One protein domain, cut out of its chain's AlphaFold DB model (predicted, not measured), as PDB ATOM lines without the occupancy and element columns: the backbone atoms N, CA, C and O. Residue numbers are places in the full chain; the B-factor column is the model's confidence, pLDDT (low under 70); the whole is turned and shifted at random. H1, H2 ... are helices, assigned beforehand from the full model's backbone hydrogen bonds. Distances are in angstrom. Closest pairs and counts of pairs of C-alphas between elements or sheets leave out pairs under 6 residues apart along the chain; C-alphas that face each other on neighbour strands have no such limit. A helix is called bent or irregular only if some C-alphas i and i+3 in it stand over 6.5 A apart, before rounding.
ATOM      1  N   GLN A 193     119.371 -72.880 153.706       54.12
ATOM      2  CA  GLN A 193     119.377 -71.928 154.816       54.12
ATOM      3  C   GLN A 193     119.963 -72.462 156.127       54.12
ATOM      4  O   GLN A 193     120.304 -71.666 157.004       54.12
ATOM      5  N   TYR A 194     120.066 -73.783 156.271       54.91
ATOM      6  CA  TYR A 194     120.628 -74.426 157.458       54.91
ATOM      7  C   TYR A 194     122.096 -74.819 157.302       54.91
ATOM      8  O   TYR A 194     122.716 -75.245 158.273       54.91
ATOM      9  N   LEU A 195     122.673 -74.641 156.113       57.25
ATOM     10  CA  LEU A 195     124.080 -74.929 155.880       57.25
ATOM     11  C   LEU A 195     124.966 -73.815 156.445       57.25
ATOM     12  O   LEU A 195     124.616 -72.626 156.443       57.25
ATOM     13  N   ALA A 196     126.149 -74.207 156.915       60.88
ATOM     14  CA  ALA A 196     127.155 -73.273 157.395       60.88
ATOM     15  C   ALA A 196     127.481 -72.223 156.318       60.88
ATOM     16  O   ALA A 196     127.494 -72.502 155.121       60.88
ATOM     17  N   GLY A 197     127.697 -70.977 156.736       73.69
ATOM     18  CA  GLY A 197     128.002 -69.882 155.811       73.69
ATOM     19  C   GLY A 197     126.803 -69.322 155.033       73.69
ATOM     20  O   GLY A 197     126.976 -68.299 154.375       73.69
ATOM     21  N   TYR A 198     125.581 -69.876 155.160       75.81
ATOM     22  CA  TYR A 198     124.409 -69.414 154.391       75.81
ATOM     23  C   TYR A 198     124.173 -67.907 154.478       75.81
ATOM     24  O   TYR A 198     123.928 -67.255 153.470       75.81
ATOM     25  N   SER A 199     124.267 -67.323 155.676       71.25
ATOM     26  CA  SER A 199     124.039 -65.882 155.850       71.25
ATOM     27  C   SER A 199     125.090 -65.037 155.126       71.25
ATOM     28  O   SER A 199     124.753 -63.995 154.566       71.25
ATOM     29  N   ASN A 200     126.343 -65.497 155.085       79.44
ATOM     30  CA  ASN A 200     127.417 -64.821 154.363       79.44
ATOM     31  C   ASN A 200     127.233 -64.982 152.852       79.44
ATOM     32  O   ASN A 200     127.285 -63.994 152.126       79.44
ATOM     33  N   ALA A 201     126.917 -66.193 152.391       77.69
ATOM     34  CA  ALA A 201     126.608 -66.470 150.992       77.69
ATOM     35  C   ALA A 201     125.387 -65.681 150.503       77.69
ATOM     36  O   ALA A 201     125.416 -65.112 149.416       77.69
ATOM     37  N   ALA A 202     124.346 -65.550 151.330       77.94
ATOM     38  CA  ALA A 202     123.163 -64.751 151.026       77.94
ATOM     39  C   ALA A 202     123.521 -63.278 150.828       77.94
ATOM     40  O   ALA A 202     123.015 -62.647 149.905       77.94
ATOM     41  N   VAL A 203     124.402 -62.727 151.668       81.19
ATOM     42  CA  VAL A 203     124.899 -61.356 151.504       81.19
ATOM     43  C   VAL A 203     125.710 -61.239 150.216       81.19
ATOM     44  O   VAL A 203     125.384 -60.377 149.403       81.19
ATOM     45  N   THR A 204     126.679 -62.132 149.994       87.25
ATOM     46  CA  THR A 204     127.520 -62.167 148.787       87.25
ATOM     47  C   THR A 204     126.671 -62.211 147.519       87.25
ATOM     48  O   THR A 204     126.847 -61.381 146.632       87.25
ATOM     49  N   LEU A 205     125.696 -63.120 147.449       82.50
ATOM     50  CA  LEU A 205     124.828 -63.317 146.287       82.50
ATOM     51  C   LEU A 205     123.809 -62.217 146.074       82.50
ATOM     52  O   LEU A 205     123.452 -61.929 144.930       82.50
ATOM     53  N   TYR A 206     123.346 -61.600 147.157       84.94
ATOM     54  CA  TYR A 206     122.471 -60.442 147.078       84.94
ATOM     55  C   TYR A 206     123.207 -59.225 146.509       84.94
ATOM     56  O   TYR A 206     122.601 -58.415 145.813       84.94
ATOM     57  N   THR A 207     124.505 -59.093 146.791       84.69
ATOM     58  CA  THR A 207     125.332 -57.987 146.289       84.69
ATOM     59  C   THR A 207     125.994 -58.267 144.942       84.69
ATOM     60  O   THR A 207     126.447 -57.323 144.305       84.69
ATOM     61  N   LEU A 208     126.040 -59.528 144.502       87.31
ATOM     62  CA  LEU A 208     126.711 -59.938 143.270       87.31
ATOM     63  C   LEU A 208     125.980 -59.384 142.039       87.31
ATOM     64  O   LEU A 208     124.799 -59.678 141.809       87.31
ATOM     65  N   THR A 209     126.682 -58.570 141.253       90.44
ATOM     66  CA  THR A 209     126.132 -57.938 140.047       90.44
ATOM     67  C   THR A 209     126.376 -58.777 138.790       90.44
ATOM     68  O   THR A 209     127.299 -59.589 138.732       90.44
ATOM     69  N   GLU A 210     125.583 -58.541 137.739       88.12
ATOM     70  CA  GLU A 210     125.764 -59.197 136.430       88.12
ATOM     71  C   GLU A 210     127.141 -58.910 135.808       88.12
ATOM     72  O   GLU A 210     127.654 -59.719 135.041       88.12
ATOM     73  N   ASN A 211     127.764 -57.782 136.170       87.88
ATOM     74  CA  ASN A 211     129.097 -57.412 135.700       87.88
ATOM     75  C   ASN A 211     130.207 -58.227 136.384       87.88
ATOM     76  O   ASN A 211     131.233 -58.503 135.770       87.88
ATOM     77  N   GLU A 212     130.014 -58.608 137.648       84.81
ATOM     78  CA  GLU A 212     130.986 -59.386 138.429       84.81
ATOM     79  C   GLU A 212     130.832 -60.890 138.194       84.81
ATOM     80  O   GLU A 212     131.807 -61.645 138.269       84.81
ATOM     81  N   ALA A 213     129.606 -61.337 137.915       89.12
ATOM     82  CA  ALA A 213     129.310 -62.732 137.652       89.12
ATOM     83  C   ALA A 213     128.131 -62.858 136.665       89.12
ATOM     84  O   ALA A 213     126.979 -62.906 137.089       89.12
ATOM     85  N   PRO A 214     128.385 -62.950 135.344       91.12
ATOM     86  CA  PRO A 214     127.331 -62.937 134.320       91.12
ATOM     87  C   PRO A 214     126.233 -63.995 134.494       91.12
ATOM     88  O   PRO A 214     125.107 -63.789 134.049       91.12
ATOM     89  N   TRP A 215     126.536 -65.107 135.172       91.69
ATOM     90  CA  TRP A 215     125.589 -66.185 135.459       91.69
ATOM     91  C   TRP A 215     124.430 -65.763 136.377       91.69
ATOM     92  O   TRP A 215     123.402 -66.428 136.373       91.69
ATOM     93  N   VAL A 216     124.541 -64.658 137.130       89.81
ATOM     94  CA  VAL A 216     123.446 -64.168 137.995       89.81
ATOM     95  C   VAL A 216     122.367 -63.390 137.239       89.81
ATOM     96  O   VAL A 216     121.381 -62.956 137.843       89.81
ATOM     97  N   LYS A 217     122.561 -63.167 135.933       91.50
ATOM     98  CA  LYS A 217     121.677 -62.348 135.107       91.50
ATOM     99  C   LYS A 217     120.265 -62.912 135.058       91.50
ATOM    100  O   LYS A 217     120.054 -64.050 134.656       91.50
ATOM    101  N   GLY A 218     119.299 -62.085 135.454       85.38
ATOM    102  CA  GLY A 218     117.885 -62.468 135.503       85.38
ATOM    103  C   GLY A 218     117.524 -63.518 136.563       85.38
ATOM    104  O   GLY A 218     116.367 -63.923 136.616       85.38
ATOM    105  N   LEU A 219     118.468 -63.943 137.412       80.31
ATOM    106  CA  LEU A 219     118.208 -64.895 138.491       80.31
ATOM    107  C   LEU A 219     117.833 -64.160 139.781       80.31
ATOM    108  O   LEU A 219     118.561 -63.264 140.231       80.31
ATOM    109  N   ASP A 220     116.731 -64.574 140.408       78.44
ATOM    110  CA  ASP A 220     116.408 -64.174 141.778       78.44
ATOM    111  C   ASP A 220     117.354 -64.839 142.796       78.44
ATOM    112  O   ASP A 220     118.189 -65.678 142.457       78.44
ATOM    113  N   LEU A 221     117.268 -64.442 144.069       75.50
ATOM    114  CA  LEU A 221     118.176 -64.955 145.097       75.50
ATOM    115  C   LEU A 221     118.068 -66.481 145.274       75.50
ATOM    116  O   LEU A 221     119.085 -67.126 145.517       75.50
ATOM    117  N   GLY A 222     116.872 -67.058 145.129       66.44
ATOM    118  CA  GLY A 222     116.667 -68.504 145.217       66.44
ATOM    119  C   GLY A 222     117.329 -69.230 144.048       66.44
ATOM    120  O   GLY A 222     118.121 -70.144 144.260       66.44
ATOM    121  N   ALA A 223     117.099 -68.756 142.826       73.31
ATOM    122  CA  ALA A 223     117.718 -69.289 141.617       73.31
ATOM    123  C   ALA A 223     119.251 -69.147 141.629       73.31
ATOM    124  O   ALA A 223     119.956 -70.026 141.139       73.31
ATOM    125  N   ARG A 224     119.794 -68.087 142.248       82.44
ATOM    126  CA  ARG A 224     121.246 -67.929 142.450       82.44
ATOM    127  C   ARG A 224     121.824 -68.971 143.407       82.44
ATOM    128  O   ARG A 224     122.906 -69.494 143.151       82.44
ATOM    129  N   PHE A 225     121.117 -69.275 144.495       77.50
ATOM    130  CA  PHE A 225     121.508 -70.349 145.409       77.50
ATOM    131  C   PHE A 225     121.453 -71.714 144.729       77.50
ATOM    132  O   PHE A 225     122.389 -72.493 144.880       77.50
ATOM    133  N   MET A 226     120.417 -71.974 143.931       70.06
ATOM    134  CA  MET A 226     120.324 -73.210 143.154       70.06
ATOM    135  C   MET A 226     121.466 -73.332 142.147       70.06
ATOM    136  O   MET A 226     122.118 -74.363 142.100       70.06
ATOM    137  N   ALA A 227     121.796 -72.260 141.423       74.94
ATOM    138  CA  ALA A 227     122.932 -72.263 140.504       74.94
ATOM    139  C   ALA A 227     124.270 -72.563 141.208       74.94
ATOM    140  O   ALA A 227     125.107 -73.261 140.642       74.94
ATOM    141  N   ILE A 228     124.468 -72.094 142.447       78.75
ATOM    142  CA  ILE A 228     125.625 -72.485 143.271       78.75
ATOM    143  C   ILE A 228     125.578 -73.959 143.657       78.75
ATOM    144  O   ILE A 228     126.581 -74.654 143.529       78.75
ATOM    145  N   LEU A 229     124.432 -74.437 144.135       72.94
ATOM    146  CA  LEU A 229     124.277 -75.811 144.612       72.94
ATOM    147  C   LEU A 229     124.299 -76.846 143.485       72.94
ATOM    148  O   LEU A 229     124.491 -78.027 143.744       72.94
ATOM    149  N   SER A 230     124.137 -76.398 142.244       66.06
ATOM    150  CA  SER A 230     124.292 -77.203 141.036       66.06
ATOM    151  C   SER A 230     125.662 -77.035 140.373       66.06
ATOM    152  O   SER A 230     125.906 -77.646 139.342       66.06
ATOM    153  N   ASN A 231     126.563 -76.199 140.908       71.62
ATOM    154  CA  ASN A 231     127.862 -75.946 140.286       71.62
ATOM    155  C   ASN A 231     128.969 -75.739 141.323       71.62
ATOM    156  O   ASN A 231     129.093 -74.683 141.951       71.62
ATOM    157  N   ARG A 232     129.850 -76.737 141.443       72.19
ATOM    158  CA  ARG A 232     130.916 -76.757 142.450       72.19
ATOM    159  C   ARG A 232     131.866 -75.561 142.348       72.19
ATOM    160  O   ARG A 232     132.313 -75.059 143.375       72.19
ATOM    161  N   PHE A 233     132.144 -75.055 141.145       80.56
ATOM    162  CA  PHE A 233     132.991 -73.869 140.967       80.56
ATOM    163  C   PHE A 233     132.316 -72.601 141.496       80.56
ATOM    164  O   PHE A 233     132.970 -71.750 142.104       80.56
ATOM    165  N   LEU A 234     131.001 -72.478 141.301       83.25
ATOM    166  CA  LEU A 234     130.226 -71.380 141.872       83.25
ATOM    167  C   LEU A 234     130.160 -71.487 143.398       83.25
ATOM    168  O   LEU A 234     130.354 -70.472 144.070       83.25
ATOM    169  N   ALA A 235     129.984 -72.694 143.944       81.06
ATOM    170  CA  ALA A 235     130.079 -72.942 145.381       81.06
ATOM    171  C   ALA A 235     131.447 -72.545 145.938       81.06
ATOM    172  O   ALA A 235     131.515 -71.717 146.837       81.06
ATOM    173  N   GLN A 236     132.549 -73.006 145.344       83.19
ATOM    174  CA  GLN A 236     133.905 -72.677 145.810       83.19
ATOM    175  C   GLN A 236     134.157 -71.174 145.859       83.19
ATOM    176  O   GLN A 236     134.807 -70.674 146.775       83.19
ATOM    177  N   LYS A 237     133.629 -70.446 144.876       86.81
ATOM    178  CA  LYS A 237     133.860 -69.013 144.740       86.81
ATOM    179  C   LYS A 237     132.951 -68.160 145.624       86.81
ATOM    180  O   LYS A 237     133.379 -67.105 146.085       86.81
ATOM    181  N   HIS A 238     131.697 -68.563 145.813       86.69
ATOM    182  CA  HIS A 238     130.661 -67.698 146.391       86.69
ATOM    183  C   HIS A 238     130.049 -68.236 147.692       86.69
ATOM    184  O   HIS A 238     129.390 -67.474 148.401       86.69
ATOM    185  N   TRP A 239     130.283 -69.510 148.015       89.75
ATOM    186  CA  TRP A 239     129.845 -70.174 149.242       89.75
ATOM    187  C   TRP A 239     130.738 -71.397 149.561       89.75
ATOM    188  O   TRP A 239     130.307 -72.546 149.435       89.75
ATOM    189  N   PRO A 240     132.016 -71.179 149.913       81.31
ATOM    190  CA  PRO A 240     132.999 -72.256 150.039       81.31
ATOM    191  C   PRO A 240     132.606 -73.317 151.076       81.31
ATOM    192  O   PRO A 240     132.945 -74.485 150.916       81.31
ATOM    193  N   GLU A 241     131.836 -72.941 152.097       76.62
ATOM    194  CA  GLU A 241     131.340 -73.843 153.137       76.62
ATOM    195  C   GLU A 241     130.337 -74.899 152.629       76.62
ATOM    196  O   GLU A 241     130.074 -75.857 153.355       76.62
ATOM    197  N   VAL A 242     129.783 -74.759 151.410       68.38
ATOM    198  CA  VAL A 242     128.872 -75.763 150.815       68.38
ATOM    199  C   VAL A 242     129.471 -76.571 149.681       68.38
ATOM    200  O   VAL A 242     128.777 -77.406 149.119       68.38
ATOM    201  N   VAL A 243     130.737 -76.358 149.333       67.69
ATOM    202  CA  VAL A 243     131.401 -77.058 148.216       67.69
ATOM    203  C   VAL A 243     131.285 -78.567 148.331       67.69
ATOM    204  O   VAL A 243     131.112 -79.252 147.325       67.69
ATOM    205  N   ASP A 244     131.349 -79.061 149.560       56.47
ATOM    206  CA  ASP A 244     131.254 -80.482 149.849       56.47
ATOM    207  C   ASP A 244     129.843 -81.017 149.570       56.47
ATOM    208  O   ASP A 244     129.694 -82.147 149.142       56.47
ATOM    209  N   TRP A 245     128.819 -80.172 149.678       55.06
ATOM    210  CA  TRP A 245     127.413 -80.504 149.449       55.06
ATOM    211  C   TRP A 245     126.978 -80.373 147.985       55.06
ATOM    212  O   TRP A 245     125.799 -80.556 147.687       55.06
ATOM    213  N   VAL A 246     127.889 -80.004 147.082       57.28
ATOM    214  CA  VAL A 246     127.591 -79.820 145.659       57.28
ATOM    215  C   VAL A 246     128.103 -81.019 144.864       57.28
ATOM    216  O   VAL A 246     129.294 -81.342 144.970       57.28
ATOM    217  N   PRO A 247     127.238 -81.678 144.064       54.06
ATOM    218  CA  PRO A 247     127.618 -82.851 143.289       54.06
ATOM    219  C   PRO A 247     128.825 -82.589 142.387       54.06
ATOM    220  O   PRO A 247     129.073 -81.471 141.927       54.06
ATOM    221  N   TYR A 248     129.603 -83.647 142.157       46.59
ATOM    222  CA  TYR A 248     130.814 -83.582 141.345       46.59
ATOM    223  C   TYR A 248     130.509 -83.527 139.842       46.59
ATOM    224  O   TYR A 248     131.337 -83.006 139.094       46.59
ATOM    225  N   SER A 249     129.352 -84.035 139.400       49.47
ATOM    226  CA  SER A 249     128.969 -84.062 137.988       49.47
ATOM    227  C   SER A 249     127.501 -83.692 137.740       49.47
ATOM    228  O   SER A 249     126.635 -83.908 138.585       49.47
ATOM    229  N   ASP A 250     127.208 -83.190 136.534       41.47
ATOM    230  CA  ASP A 250     125.839 -82.878 136.089       41.47
ATOM    231  C   ASP A 250     124.930 -84.124 136.021       41.47
ATOM    232  O   ASP A 250     123.707 -84.002 136.074       41.47
ATOM    233  N   ALA A 251     125.510 -85.328 135.935       40.91
ATOM    234  CA  ALA A 251     124.776 -86.594 135.927       40.91
ATOM    235  C   ALA A 251     124.197 -86.955 137.310       40.91
ATOM    236  O   ALA A 251     123.186 -87.648 137.387       40.91
ATOM    237  N   ASP A 252     124.780 -86.437 138.394       42.38
ATOM    238  CA  ASP A 252     124.287 -86.653 139.761       42.38
ATOM    239  C   ASP A 252     123.042 -85.787 140.068       42.38
ATOM    240  O   ASP A 252     122.312 -86.039 141.027       42.38
ATOM    241  N   LEU A 253     122.778 -84.758 139.246       37.66
ATOM    242  CA  LEU A 253     121.706 -83.774 139.444       37.66
ATOM    243  C   LEU A 253     120.353 -84.192 138.848       37.66
ATOM    244  O   LEU A 253     119.323 -83.666 139.270       37.66
TER     245      LEU A 253
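What this domain is: This is residues 193 to 253 of the 789 residues of an uncharacterized protein of Rachicladosporium antarcticum (UniProt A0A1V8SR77). H1, H2 and H3 make a triangle. H4 folds back along H3. The 61 printed residues include four named helices, H1 to H4, and no named strand: all helix, compact, radius of gyration of the C-alphas 10.9 A, spans 28, 23 and 17 A.

Where its parts are: H1, 14.0 A long, is residues 198 to 207, H2 221 to 229, H3 232 to 238 and H4, irregular with C-alphas 241 and 244 7.4 A apart, 240 to 245. C-alpha 198 is at (124.409, -69.414, 154.391), C-alpha 245 at (127.413, -80.504, 149.449).

How they stand to each other: H1 touches H2; their closest C-alphas, Tyr 206 and Leu 221, are 6.5 A apart. H3 touches H2 only at the corner and H1 only just, with 3 C-alpha pairs within 8 A. H3 and H4 form a hairpin at 24 degrees. Every O i to N i+4 pair is within hydrogen-bond range in H1, H2 and H3; H4 has 0 of 2, but 2 of 3 O i to N i+3.

The domain as a whole: The link H1 to H2, residues 208 to 220, is long. pLDDT is under 70 at residues 242 to 253, among others.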